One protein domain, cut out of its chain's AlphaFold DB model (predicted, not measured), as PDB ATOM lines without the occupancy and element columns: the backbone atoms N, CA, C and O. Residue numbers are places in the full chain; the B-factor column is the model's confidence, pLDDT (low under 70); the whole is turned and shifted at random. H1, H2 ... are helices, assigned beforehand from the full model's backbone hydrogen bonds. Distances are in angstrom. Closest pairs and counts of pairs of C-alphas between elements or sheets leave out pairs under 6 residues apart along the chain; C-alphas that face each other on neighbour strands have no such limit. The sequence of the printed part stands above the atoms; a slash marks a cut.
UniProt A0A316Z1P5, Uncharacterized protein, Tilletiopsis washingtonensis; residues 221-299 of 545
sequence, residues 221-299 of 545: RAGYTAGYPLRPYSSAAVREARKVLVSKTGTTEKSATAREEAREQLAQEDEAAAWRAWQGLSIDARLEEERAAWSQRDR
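Overview. This is residues 221 to 299 of the 545 residues of an uncharacterized protein of Tilletiopsis washingtonensis (UniProt A0A316Z1P5). Three helices make a loose zigzag: the long H2 is its middle stroke, H1 folds back from the beginning of H2 as one arm of an open V, and H3 turns off at the other end of H2. A stretch with no named element, residues 221 to 235, comes before H1. The printed part has 79 residues, with three named helices in the order H1, H2, H3 and no named strand, and its class is all helix. It is loose, with a radius of gyration of the C-alphas of 15.0 A, and only just flat, spanning 45 by 32 by 17 A.

Along the chain. H1, residues 236 to 249, begins with C-alpha 236 at (147.651, 291.832, 205.065) and is 20.4 A long from first to last C-alpha. H2, residues 256 to 279, begins with C-alpha 256 at (157.696, 318.398, 207.423) and is 34.7 A long. H3, residues 283 to 299, is 25.1 A long and ends with C-alpha 299 at (169.727, 299.670, 232.351).

Arrangement. H1 and H2 form a helical hairpin and touch, their closest C-alphas being those of Thr 249 and Arg 259, 4.9 A apart. They run opposite ways at a steep tilt of 42 degrees. H2 touches H1 with residues 258 to 266 alone. H2 and H3 are close but not clearly touching, their closest C-alphas being those of Trp 278 and Arg 286, 7.2 A apart. They run opposite ways at a steep tilt of 46 degrees. H1 and H3 are apart. In H1 and H2 every O i to N i+4 pair is within hydrogen-bond range, and in H3 12 of 13 are.

Size, cuts and confidence. The two C-alphas farthest apart, those of Lys 254 and Asp 284, are 46.4 A apart. The printed part has no cut. The link from H1 to H2 is short, and that from H2 to H3 is tight. Residues 252 to 257 stand free, as do residues 294 to 299, which belong to H3. The mean pLDDT of the printed part is 75.5, with residues 223 to 234, 250 to 254 and 296 to 299 under 70.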
ATOM      1  N   ARG A 221     157.090 298.125 224.771       76.19
ATOM      2  CA  ARG A 221     156.663 298.007 223.367       76.19
ATOM      3  C   ARG A 221     156.500 299.382 222.697       76.19
ATOM      4  O   ARG A 221     155.543 299.622 221.962       76.19
ATOM      5  N   ALA A 222     157.386 300.324 223.026       70.31
ATOM      6  CA  ALA A 222     157.398 301.664 222.453       70.31
ATOM      7  C   ALA A 222     158.394 301.737 221.287       70.31
ATOM      8  O   ALA A 222     159.560 301.375 221.445       70.31
ATOM      9  N   GLY A 223     157.935 302.241 220.141       61.09
ATOM     10  CA  GLY A 223     158.761 302.492 218.961       61.09
ATOM     11  C   GLY A 223     158.368 301.637 217.756       61.09
ATOM     12  O   GLY A 223     158.404 300.412 217.805       61.09
ATOM     13  N   TYR A 224     158.076 302.310 216.645       56.69
ATOM     14  CA  TYR A 224     157.777 301.710 215.341       56.69
ATOM     15  C   TYR A 224     159.039 301.243 214.587       56.69
ATOM     16  O   TYR A 224     158.930 300.560 213.574       56.69
ATOM     17  N   THR A 225     160.236 301.596 215.078       43.88
ATOM     18  CA  THR A 225     161.551 301.261 214.491       43.88
ATOM     19  C   THR A 225     162.331 300.188 215.255       43.88
ATOM     20  O   THR A 225     163.368 299.732 214.778       43.88
ATOM     21  N   ALA A 226     161.869 299.762 216.432       36.28
ATOM     22  CA  ALA A 226     162.653 298.930 217.341       36.28
ATOM     23  C   ALA A 226     162.179 297.473 217.343       36.28
ATOM     24  O   ALA A 226     161.620 297.018 218.332       36.28
ATOM     25  N   GLY A 227     162.391 296.747 216.240       39.53
ATOM     26  CA  GLY A 227     162.518 295.279 216.225       39.53
ATOM     27  C   GLY A 227     161.372 294.422 216.786       39.53
ATOM     28  O   GLY A 227     161.528 293.208 216.847       39.53
ATOM     29  N   TYR A 228     160.235 294.995 217.187       45.69
ATOM     30  CA  TYR A 228     159.075 294.221 217.604       45.69
ATOM     31  C   TYR A 228     158.361 293.723 216.346       45.69
ATOM     32  O   TYR A 228     157.846 294.542 215.580       45.69
ATOM     33  N   PRO A 229     158.338 292.401 216.095       44.53
ATOM     34  CA  PRO A 229     157.661 291.866 214.930       44.53
ATOM     35  C   PRO A 229     156.180 292.241 214.990       44.53
ATOM     36  O   PRO A 229     155.526 292.125 216.033       44.53
ATOM     37  N   LEU A 230     155.653 292.697 213.850       50.88
ATOM     38  CA  LEU A 230     154.215 292.833 213.646       50.88
ATOM     39  C   LEU A 230     153.565 291.510 214.051       50.88
ATOM     40  O   LEU A 230     154.022 290.443 213.637       50.88
ATOM     41  N   ARG A 231     152.517 291.571 214.881       53.47
ATOM     42  CA  ARG A 231     151.803 290.358 215.291       53.47
ATOM     43  C   ARG A 231     151.404 289.562 214.037       53.47
ATOM     44  O   ARG A 231     150.856 290.167 213.105       53.47
ATOM     45  N   PRO A 232     151.588 288.231 214.034       52.06
ATOM     46  CA  PRO A 232     151.245 287.378 212.893       52.06
ATOM     47  C   PRO A 232     149.746 287.408 212.539       52.06
ATOM     48  O   PRO A 232     149.373 287.062 211.426       52.06
ATOM     49  N   TYR A 233     148.899 287.899 213.448       49.84
ATOM     50  CA  TYR A 233     147.445 287.999 213.295       49.84
ATOM     51  C   TYR A 233     146.946 289.314 212.669       49.84
ATOM     52  O   TYR A 233     145.742 289.546 212.619       49.84
ATOM     53  N   SER A 234     147.833 290.205 212.209       63.88
ATOM     54  CA  SER A 234     147.402 291.398 211.465       63.88
ATOM     55  C   SER A 234     147.047 291.035 210.015       63.88
ATOM     56  O   SER A 234     147.834 290.390 209.306       63.88
ATOM     57  N   SER A 235     145.858 291.453 209.558       72.25
ATOM     58  CA  SER A 235     145.447 291.281 208.159       72.25
ATOM     59  C   SER A 235     146.486 291.914 207.225       72.25
ATOM     60  O   SER A 235     147.152 292.892 207.579       72.25
ATOM     61  N   ALA A 236     146.664 291.342 206.032       74.19
ATOM     62  CA  ALA A 236     147.651 291.832 205.065       74.19
ATOM     63  C   ALA A 236     147.459 293.329 204.747       74.19
ATOM     64  O   ALA A 236     148.435 294.068 204.662       74.19
ATOM     65  N   ALA A 237     146.206 293.794 204.701       73.88
ATOM     66  CA  ALA A 237     145.855 295.196 204.485       73.88
ATOM     67  C   ALA A 237     146.404 296.143 205.571       73.88
ATOM     68  O   ALA A 237     146.953 297.193 205.246       73.88
ATOM     69  N   VAL A 238     146.327 295.764 206.854       73.31
ATOM     70  CA  VAL A 238     146.860 296.578 207.968       73.31
ATOM     71  C   VAL A 238     148.386 296.666 207.900       73.31
ATOM     72  O   VAL A 238     148.970 297.708 208.198       73.31
ATOM     73  N   ARG A 239     149.048 295.588 207.464       73.56
ATOM     74  CA  ARG A 239     150.505 295.575 207.279       73.56
ATOM     75  C   ARG A 239     150.943 296.498 206.147       73.56
ATOM     76  O   ARG A 239     151.915 297.228 206.327       73.56
ATOM     77  N   GLU A 240     150.235 296.499 205.021       78.50
ATOM     78  CA  GLU A 240     150.537 297.396 203.899       78.50
ATOM     79  C   GLU A 240     150.263 298.868 204.242       78.50
ATOM     80  O   GLU A 240     151.132 299.712 204.028       78.50
ATOM     81  N   ALA A 241     149.130 299.182 204.883       78.56
ATOM     82  CA  ALA A 241     148.825 300.545 205.333       78.56
ATOM     83  C   ALA A 241     149.909 301.099 206.278       78.56
ATOM     84  O   ALA A 241     150.392 302.222 206.111       78.56
ATOM     85  N   ARG A 242     150.379 300.272 207.217       77.62
ATOM     86  CA  ARG A 242     151.447 300.651 208.142       77.62
ATOM     87  C   ARG A 242     152.803 300.825 207.451       77.62
ATOM     88  O   ARG A 242     153.539 301.744 207.802       77.62
ATOM     89  N   LYS A 243     153.145 299.997 206.453       80.06
ATOM     90  CA  LYS A 243     154.366 300.187 205.639       80.06
ATOM     91  C   LYS A 243     154.352 301.533 204.918       80.06
ATOM     92  O   LYS A 243     155.375 302.216 204.899       80.06
ATOM     93  N   VAL A 244     153.196 301.933 204.381       81.94
ATOM     94  CA  VAL A 244     153.023 303.246 203.745       81.94
ATOM     95  C   VAL A 244     153.289 304.363 204.755       81.94
ATOM     96  O   VAL A 244     154.093 305.248 204.469       81.94
ATOM     97  N   LEU A 245     152.714 304.303 205.961       78.56
ATOM     98  CA  LEU A 245     152.969 305.305 207.006       78.56
ATOM     99  C   LEU A 245     154.442 305.352 207.433       78.56
ATOM    100  O   LEU A 245     155.022 306.431 207.535       78.56
ATOM    101  N   VAL A 246     155.090 304.197 207.609       79.94
ATOM    102  CA  VAL A 246     156.523 304.133 207.942       79.94
ATOM    103  C   VAL A 246     157.373 304.760 206.834       79.94
ATOM    104  O   VAL A 246     158.286 305.529 207.136       79.94
ATOM    105  N   SER A 247     157.048 304.512 205.563       78.38
ATOM    106  CA  SER A 247     157.762 305.114 204.428       78.38
ATOM    107  C   SER A 247     157.651 306.644 204.398       78.38
ATOM    108  O   SER A 247     158.626 307.319 204.075       78.38
ATOM    109  N   LYS A 248     156.507 307.191 204.829       79.62
ATOM    110  CA  LYS A 248     156.267 308.636 204.965       79.62
ATOM    111  C   LYS A 248     157.073 309.271 206.101       79.62
ATOM    112  O   LYS A 248     157.556 310.386 205.974       79.62
ATOM    113  N   THR A 249     157.345 308.535 207.183       74.06
ATOM    114  CA  THR A 249     158.199 309.050 208.276       74.06
ATOM    115  C   THR A 249     159.685 309.199 207.924       74.06
ATOM    116  O   THR A 249     160.430 309.835 208.683       74.06
ATOM    117  N   GLY A 250     160.120 308.600 206.807       68.00
ATOM    118  CA  GLY A 250     161.486 308.652 206.292       68.00
ATOM    119  C   GLY A 250     161.840 309.968 205.589       68.00
ATOM    120  O   GLY A 250     161.051 310.903 205.491       68.00
ATOM    121  N   THR A 251     163.066 310.057 205.074       61.41
ATOM    122  CA  THR A 251     163.599 311.249 204.380       61.41
ATOM    123  C   THR A 251     163.015 311.486 202.983       61.41
ATOM    124  O   THR A 251     163.381 312.457 202.326       61.41
ATOM    125  N   THR A 252     162.148 310.596 202.505       60.12
ATOM    126  CA  THR A 252     161.561 310.608 201.157       60.12
ATOM    127  C   THR A 252     160.463 311.656 200.992       60.12
ATOM    128  O   THR A 252     160.291 312.196 199.901       60.12
ATOM    129  N   GLU A 253     159.735 311.979 202.058       64.69
ATOM    130  CA  GLU A 253     158.638 312.944 202.008       64.69
ATOM    131  C   GLU A 253     159.181 314.365 202.207       64.69
ATOM    132  O   GLU A 253     159.939 314.606 203.139       64.69
ATOM    133  N   LYS A 254     158.858 315.330 201.333       63.62
ATOM    134  CA  LYS A 254     159.448 316.687 201.394       63.62
ATOM    135  C   LYS A 254     158.789 317.600 202.435       63.62
ATOM    136  O   LYS A 254     159.464 318.477 202.963       63.62
ATOM    137  N   SER A 255     157.513 317.376 202.746       78.19
ATOM    138  CA  SER A 255     156.764 318.188 203.710       78.19
ATOM    139  C   SER A 255     157.045 317.746 205.146       78.19
ATOM    140  O   SER A 255     156.859 316.580 205.484       78.19
ATOM    141  N   ALA A 256     157.475 318.673 206.004       77.88
ATOM    142  CA  ALA A 256     157.696 318.398 207.423       77.88
ATOM    143  C   ALA A 256     156.392 318.052 208.165       77.88
ATOM    144  O   ALA A 256     156.412 317.182 209.032       77.88
ATOM    145  N   THR A 257     155.267 318.670 207.783       83.06
ATOM    146  CA  THR A 257     153.958 318.435 208.413       83.06
ATOM    147  C   THR A 257     153.443 317.028 208.135       83.06
ATOM    148  O   THR A 257     153.039 316.337 209.061       83.06
ATOM    149  N   ALA A 258     153.578 316.543 206.897       80.50
ATOM    150  CA  ALA A 258     153.184 315.181 206.526       80.50
ATOM    151  C   ALA A 258     153.982 314.113 207.300       80.50
ATOM    152  O   ALA A 258     153.421 313.113 207.748       80.50
ATOM    153  N   ARG A 259     155.278 314.361 207.552       79.69
ATOM    154  CA  ARG A 259     156.108 313.476 208.385       79.69
ATOM    155  C   ARG A 259     155.674 313.477 209.849       79.69
ATOM    156  O   ARG A 259     155.734 312.432 210.494       79.69
ATOM    157  N   GLU A 260     155.318 314.642 210.394       82.50
ATOM    158  CA  GLU A 260     154.817 314.770 211.768       82.50
ATOM    159  C   GLU A 260     153.466 314.048 211.909       82.50
ATOM    160  O   GLU A 260     153.339 313.182 212.771       82.50
ATOM    161  N   GLU A 261     152.526 314.274 210.988       86.88
ATOM    162  CA  GLU A 261     151.230 313.583 210.939       86.88
ATOM    163  C   GLU A 261     151.384 312.061 210.808       86.88
ATOM    164  O   GLU A 261     150.743 311.303 211.536       86.88
ATOM    165  N   ALA A 262     152.283 311.583 209.940       83.62
ATOM    166  CA  ALA A 262     152.556 310.154 209.792       83.62
ATOM    167  C   ALA A 262     153.146 309.534 211.074       83.62
ATOM    168  O   ALA A 262     152.819 308.397 211.425       83.62
ATOM    169  N   ARG A 263     153.997 310.269 211.809       81.25
ATOM    170  CA  ARG A 263     154.524 309.827 213.113       81.25
ATOM    171  C   ARG A 263     153.440 309.786 214.178       81.25
ATOM    172  O   ARG A 263     153.421 308.847 214.971       81.25
ATOM    173  N   GLU A 264     152.556 310.778 214.201       85.38
ATOM    174  CA  GLU A 264     151.423 310.814 215.124       85.38
ATOM    175  C   GLU A 264     150.462 309.653 214.867       85.38
ATOM    176  O   GLU A 264     150.095 308.950 215.808       85.38
ATOM    177  N   GLN A 265     150.127 309.381 213.603       86.12
ATOM    178  CA  GLN A 265     149.278 308.250 213.220       86.12
ATOM    179  C   GLN A 265     149.900 306.908 213.628       86.12
ATOM    180  O   GLN A 265     149.236 306.095 214.269       86.12
ATOM    181  N   LEU A 266     151.194 306.695 213.364       82.88
ATOM    182  CA  LEU A 266     151.893 305.483 213.814       82.88
ATOM    183  C   LEU A 266     151.923 305.351 215.338       82.88
ATOM    184  O   LEU A 266     151.751 304.252 215.864       82.88
ATOM    185  N   ALA A 267     152.132 306.456 216.057       82.75
ATOM    186  CA  ALA A 267     152.125 306.452 217.514       82.75
ATOM    187  C   ALA A 267     150.739 306.085 218.073       82.75
ATOM    188  O   ALA A 267     150.659 305.295 219.015       82.75
ATOM    189  N   GLN A 268     149.664 306.603 217.471       85.69
ATOM    190  CA  GLN A 268     148.284 306.274 217.835       85.69
ATOM    191  C   GLN A 268     147.957 304.801 217.554       85.69
ATOM    192  O   GLN A 268     147.407 304.120 218.422       85.69
ATOM    193  N   GLU A 269     148.339 304.278 216.385       83.62
ATOM    194  CA  GLU A 269     148.167 302.860 216.047       83.62
ATOM    195  C   GLU A 269     148.923 301.946 217.019       83.62
ATOM    196  O   GLU A 269     148.374 300.945 217.491       83.62
ATOM    197  N   ASP A 270     150.162 302.304 217.364       82.31
ATOM    198  CA  ASP A 270     150.974 301.562 218.327       82.31
ATOM    199  C   ASP A 270     150.400 301.621 219.740       82.31
ATOM    200  O   ASP A 270     150.436 300.623 220.460       82.31
ATOM    201  N   GLU A 271     149.857 302.762 220.160       84.38
ATOM    202  CA  GLU A 271     149.188 302.881 221.452       84.38
ATOM    203  C   GLU A 271     147.915 302.044 221.517       84.38
ATOM    204  O   GLU A 271     147.739 301.293 222.479       84.38
ATOM    205  N   ALA A 272     147.082 302.082 220.476       85.19
ATOM    206  CA  ALA A 272     145.881 301.261 220.394       85.19
ATOM    207  C   ALA A 272     146.219 299.760 220.373       85.19
ATOM    208  O   ALA A 272     145.592 298.962 221.073       85.19
ATOM    209  N   ALA A 273     147.235 299.356 219.606       82.75
ATOM    210  CA  ALA A 273     147.687 297.969 219.552       82.75
ATOM    211  C   ALA A 273     148.277 297.501 220.890       82.75
ATOM    212  O   ALA A 273     147.958 296.402 221.351       82.75
ATOM    213  N   ALA A 274     149.101 298.331 221.535       85.44
ATOM    214  CA  ALA A 274     149.667 298.037 222.846       85.44
ATOM    215  C   ALA A 274     148.583 297.958 223.928       85.44
ATOM    216  O   ALA A 274     148.661 297.092 224.796       85.44
ATOM    217  N   TRP A 275     147.553 298.807 223.862       88.94
ATOM    218  CA  TRP A 275     146.428 298.769 224.796       88.94
ATOM    219  C   TRP A 275     145.609 297.484 224.651       88.94
ATOM    220  O   TRP A 275     145.400 296.783 225.639       88.94
ATOM    221  N   ARG A 276     145.248 297.092 223.420       87.62
ATOM    222  CA  ARG A 276     144.576 295.801 223.161       87.62
ATOM    223  C   ARG A 276     145.426 294.615 223.613       87.62
ATOM    224  O   ARG A 276     144.915 293.650 224.171       87.62
ATOM    225  N   ALA A 277     146.738 294.683 223.382       86.50
ATOM    226  CA  ALA A 277     147.671 293.668 223.850       86.50
ATOM    227  C   ALA A 277     147.664 293.560 225.377       86.50
ATOM    228  O   ALA A 277     147.597 292.453 225.896       86.50
ATOM    229  N   TRP A 278     147.698 294.696 226.072       89.12
ATOM    230  CA  TRP A 278     147.661 294.772 227.527       89.12
ATOM    231  C   TRP A 278     146.357 294.222 228.113       89.12
ATOM    232  O   TRP A 278     146.389 293.452 229.075       89.12
ATOM    233  N   GLN A 279     145.217 294.550 227.500       91.06
ATOM    234  CA  GLN A 279     143.910 294.013 227.884       91.06
ATOM    235  C   GLN A 279     143.852 292.486 227.738       91.06
ATOM    236  O   GLN A 279     143.322 291.823 228.623       91.06
ATOM    237  N   GLY A 280     144.464 291.921 226.694       88.75
ATOM    238  CA  GLY A 280     144.496 290.471 226.466       88.75
ATOM    239  C   GLY A 280     145.459 289.669 227.354       88.75
ATOM    240  O   GLY A 280     145.434 288.444 227.297       88.75
ATOM    241  N   LEU A 281     146.324 290.315 228.145       90.50
ATOM    242  CA  LEU A 281     147.230 289.620 229.069       90.50
ATOM    243  C   LEU A 281     146.513 289.213 230.362       90.50
ATOM    244  O   LEU A 281     145.686 289.965 230.881       90.50
ATOM    245  N   SER A 282     146.890 288.062 230.923       94.75
ATOM    246  CA  SER A 282     146.491 287.673 232.279       94.75
ATOM    247  C   SER A 282     147.121 288.600 233.328       94.75
ATOM    248  O   SER A 282     148.086 289.317 233.053       94.75
ATOM    249  N   ILE A 283     146.578 288.599 234.548       90.06
ATOM    250  CA  ILE A 283     147.079 289.440 235.648       90.06
ATOM    251  C   ILE A 283     148.558 289.134 235.934       90.06
ATOM    252  O   ILE A 283     149.353 290.066 236.057       90.06
ATOM    253  N   ASP A 284     148.938 287.857 235.959       92.44
ATOM    254  CA  ASP A 284     150.317 287.434 236.227       92.44
ATOM    255  C   ASP A 284     151.266 287.839 235.097       92.44
ATOM    256  O   ASP A 284     152.307 288.443 235.353       92.44
ATOM    257  N   ALA A 285     150.858 287.642 233.839       92.31
ATOM    258  CA  ALA A 285     151.654 288.058 232.686       92.31
ATOM    259  C   ALA A 285     151.865 289.584 232.649       92.31
ATOM    260  O   ALA A 285     152.940 290.060 232.288       92.31
ATOM    261  N   ARG A 286     150.868 290.377 233.072       92.25
ATOM    262  CA  ARG A 286     151.021 291.837 233.224       92.25
ATOM    263  C   ARG A 286     152.050 292.190 234.296       92.25
ATOM    264  O   ARG A 286     152.846 293.103 234.085       92.25
ATOM    265  N   LEU A 287     152.049 291.491 235.432       90.62
ATOM    266  CA  LEU A 287     153.026 291.712 236.503       90.62
ATOM    267  C   LEU A 287     154.448 291.350 236.060       90.62
ATOM    268  O   LEU A 287     155.393 292.059 236.406       90.62
ATOM    269  N   GLU A 288     154.611 290.278 235.290       90.00
ATOM    270  CA  GLU A 288     155.898 289.883 234.712       90.00
ATOM    271  C   GLU A 288     156.407 290.911 233.701       90.00
ATOM    272  O   GLU A 288     157.550 291.355 233.805       90.00
ATOM    273  N   GLU A 289     155.550 291.353 232.778       89.25
ATOM    274  CA  GLU A 289     155.872 292.405 231.809       89.25
ATOM    275  C   GLU A 289     156.211 293.731 232.522       89.25
ATOM    276  O   GLU A 289     157.186 294.390 232.159       89.25
ATOM    277  N   GLU A 290     155.486 294.105 233.588       89.19
ATOM    278  CA  GLU A 290     155.814 295.261 234.441       89.19
ATOM    279  C   GLU A 290     157.204 295.122 235.070       89.19
ATOM    280  O   GLU A 290     158.024 296.037 234.962       89.19
ATOM    281  N   ARG A 291     157.498 293.981 235.706       86.56
ATOM    282  CA  ARG A 291     158.815 293.708 236.307       86.56
ATOM    283  C   ARG A 291     159.921 293.755 235.255       86.56
ATOM    284  O   ARG A 291     160.971 294.352 235.501       86.56
ATOM    285  N   ALA A 292     159.681 293.188 234.075       83.75
ATOM    286  CA  ALA A 292     160.614 293.220 232.958       83.75
ATOM    287  C   ALA A 292     160.860 294.658 232.478       83.75
ATOM    288  O   ALA A 292     162.015 295.065 232.355       83.75
ATOM    289  N   ALA A 293     159.814 295.464 232.283       82.44
ATOM    290  CA  ALA A 293     159.943 296.864 231.876       82.44
ATOM    291  C   ALA A 293     160.728 297.701 232.903       82.44
ATOM    292  O   ALA A 293     161.606 298.481 232.524       82.44
ATOM    293  N   TRP A 294     160.483 297.499 234.201       78.75
ATOM    294  CA  TRP A 294     161.269 298.131 235.265       78.75
ATOM    295  C   TRP A 294     162.736 297.699 235.235       78.75
ATOM    296  O   TRP A 294     163.618 298.557 235.255       78.75
ATOM    297  N   SER A 295     163.008 296.401 235.065       75.31
ATOM    298  CA  SER A 295     164.383 295.895 234.937       75.31
ATOM    299  C   SER A 295     165.126 296.482 233.730       75.31
ATOM    300  O   SER A 295     166.330 296.725 233.787       75.31
ATOM    301  N   GLN A 296     164.405 296.763 232.638       68.25
ATOM    302  CA  GLN A 296     164.948 297.392 231.439       68.25
ATOM    303  C   GLN A 296     165.164 298.900 231.603       68.25
ATOM    304  O   GLN A 296     166.049 299.456 230.962       68.25
ATOM    305  N   ARG A 297     164.398 299.597 232.444       65.50
ATOM    306  CA  ARG A 297     164.696 300.998 232.774       65.50
ATOM    307  C   ARG A 297     165.922 301.107 233.671       65.50
ATOM    308  O   ARG A 297     166.756 301.981 233.441       65.50
ATOM    309  N   ASP A 298     166.089 300.161 234.588       55.00
ATOM    310  CA  ASP A 298     167.306 299.978 235.379       55.00
ATOM    311  C   ASP A 298     168.510 299.519 234.530       55.00
ATOM    312  O   ASP A 298     169.490 299.016 235.061       55.00
ATOM    313  N   ARG A 299     168.527 299.754 233.209       45.62
ATOM    314  CA  ARG A 299     169.727 299.670 232.351       45.62
ATOM    315  C   ARG A 299     170.827 300.671 232.741       45.62
ATOM    316  O   ARG A 299     171.908 300.622 232.168       45.62
TER     317      ARG A 299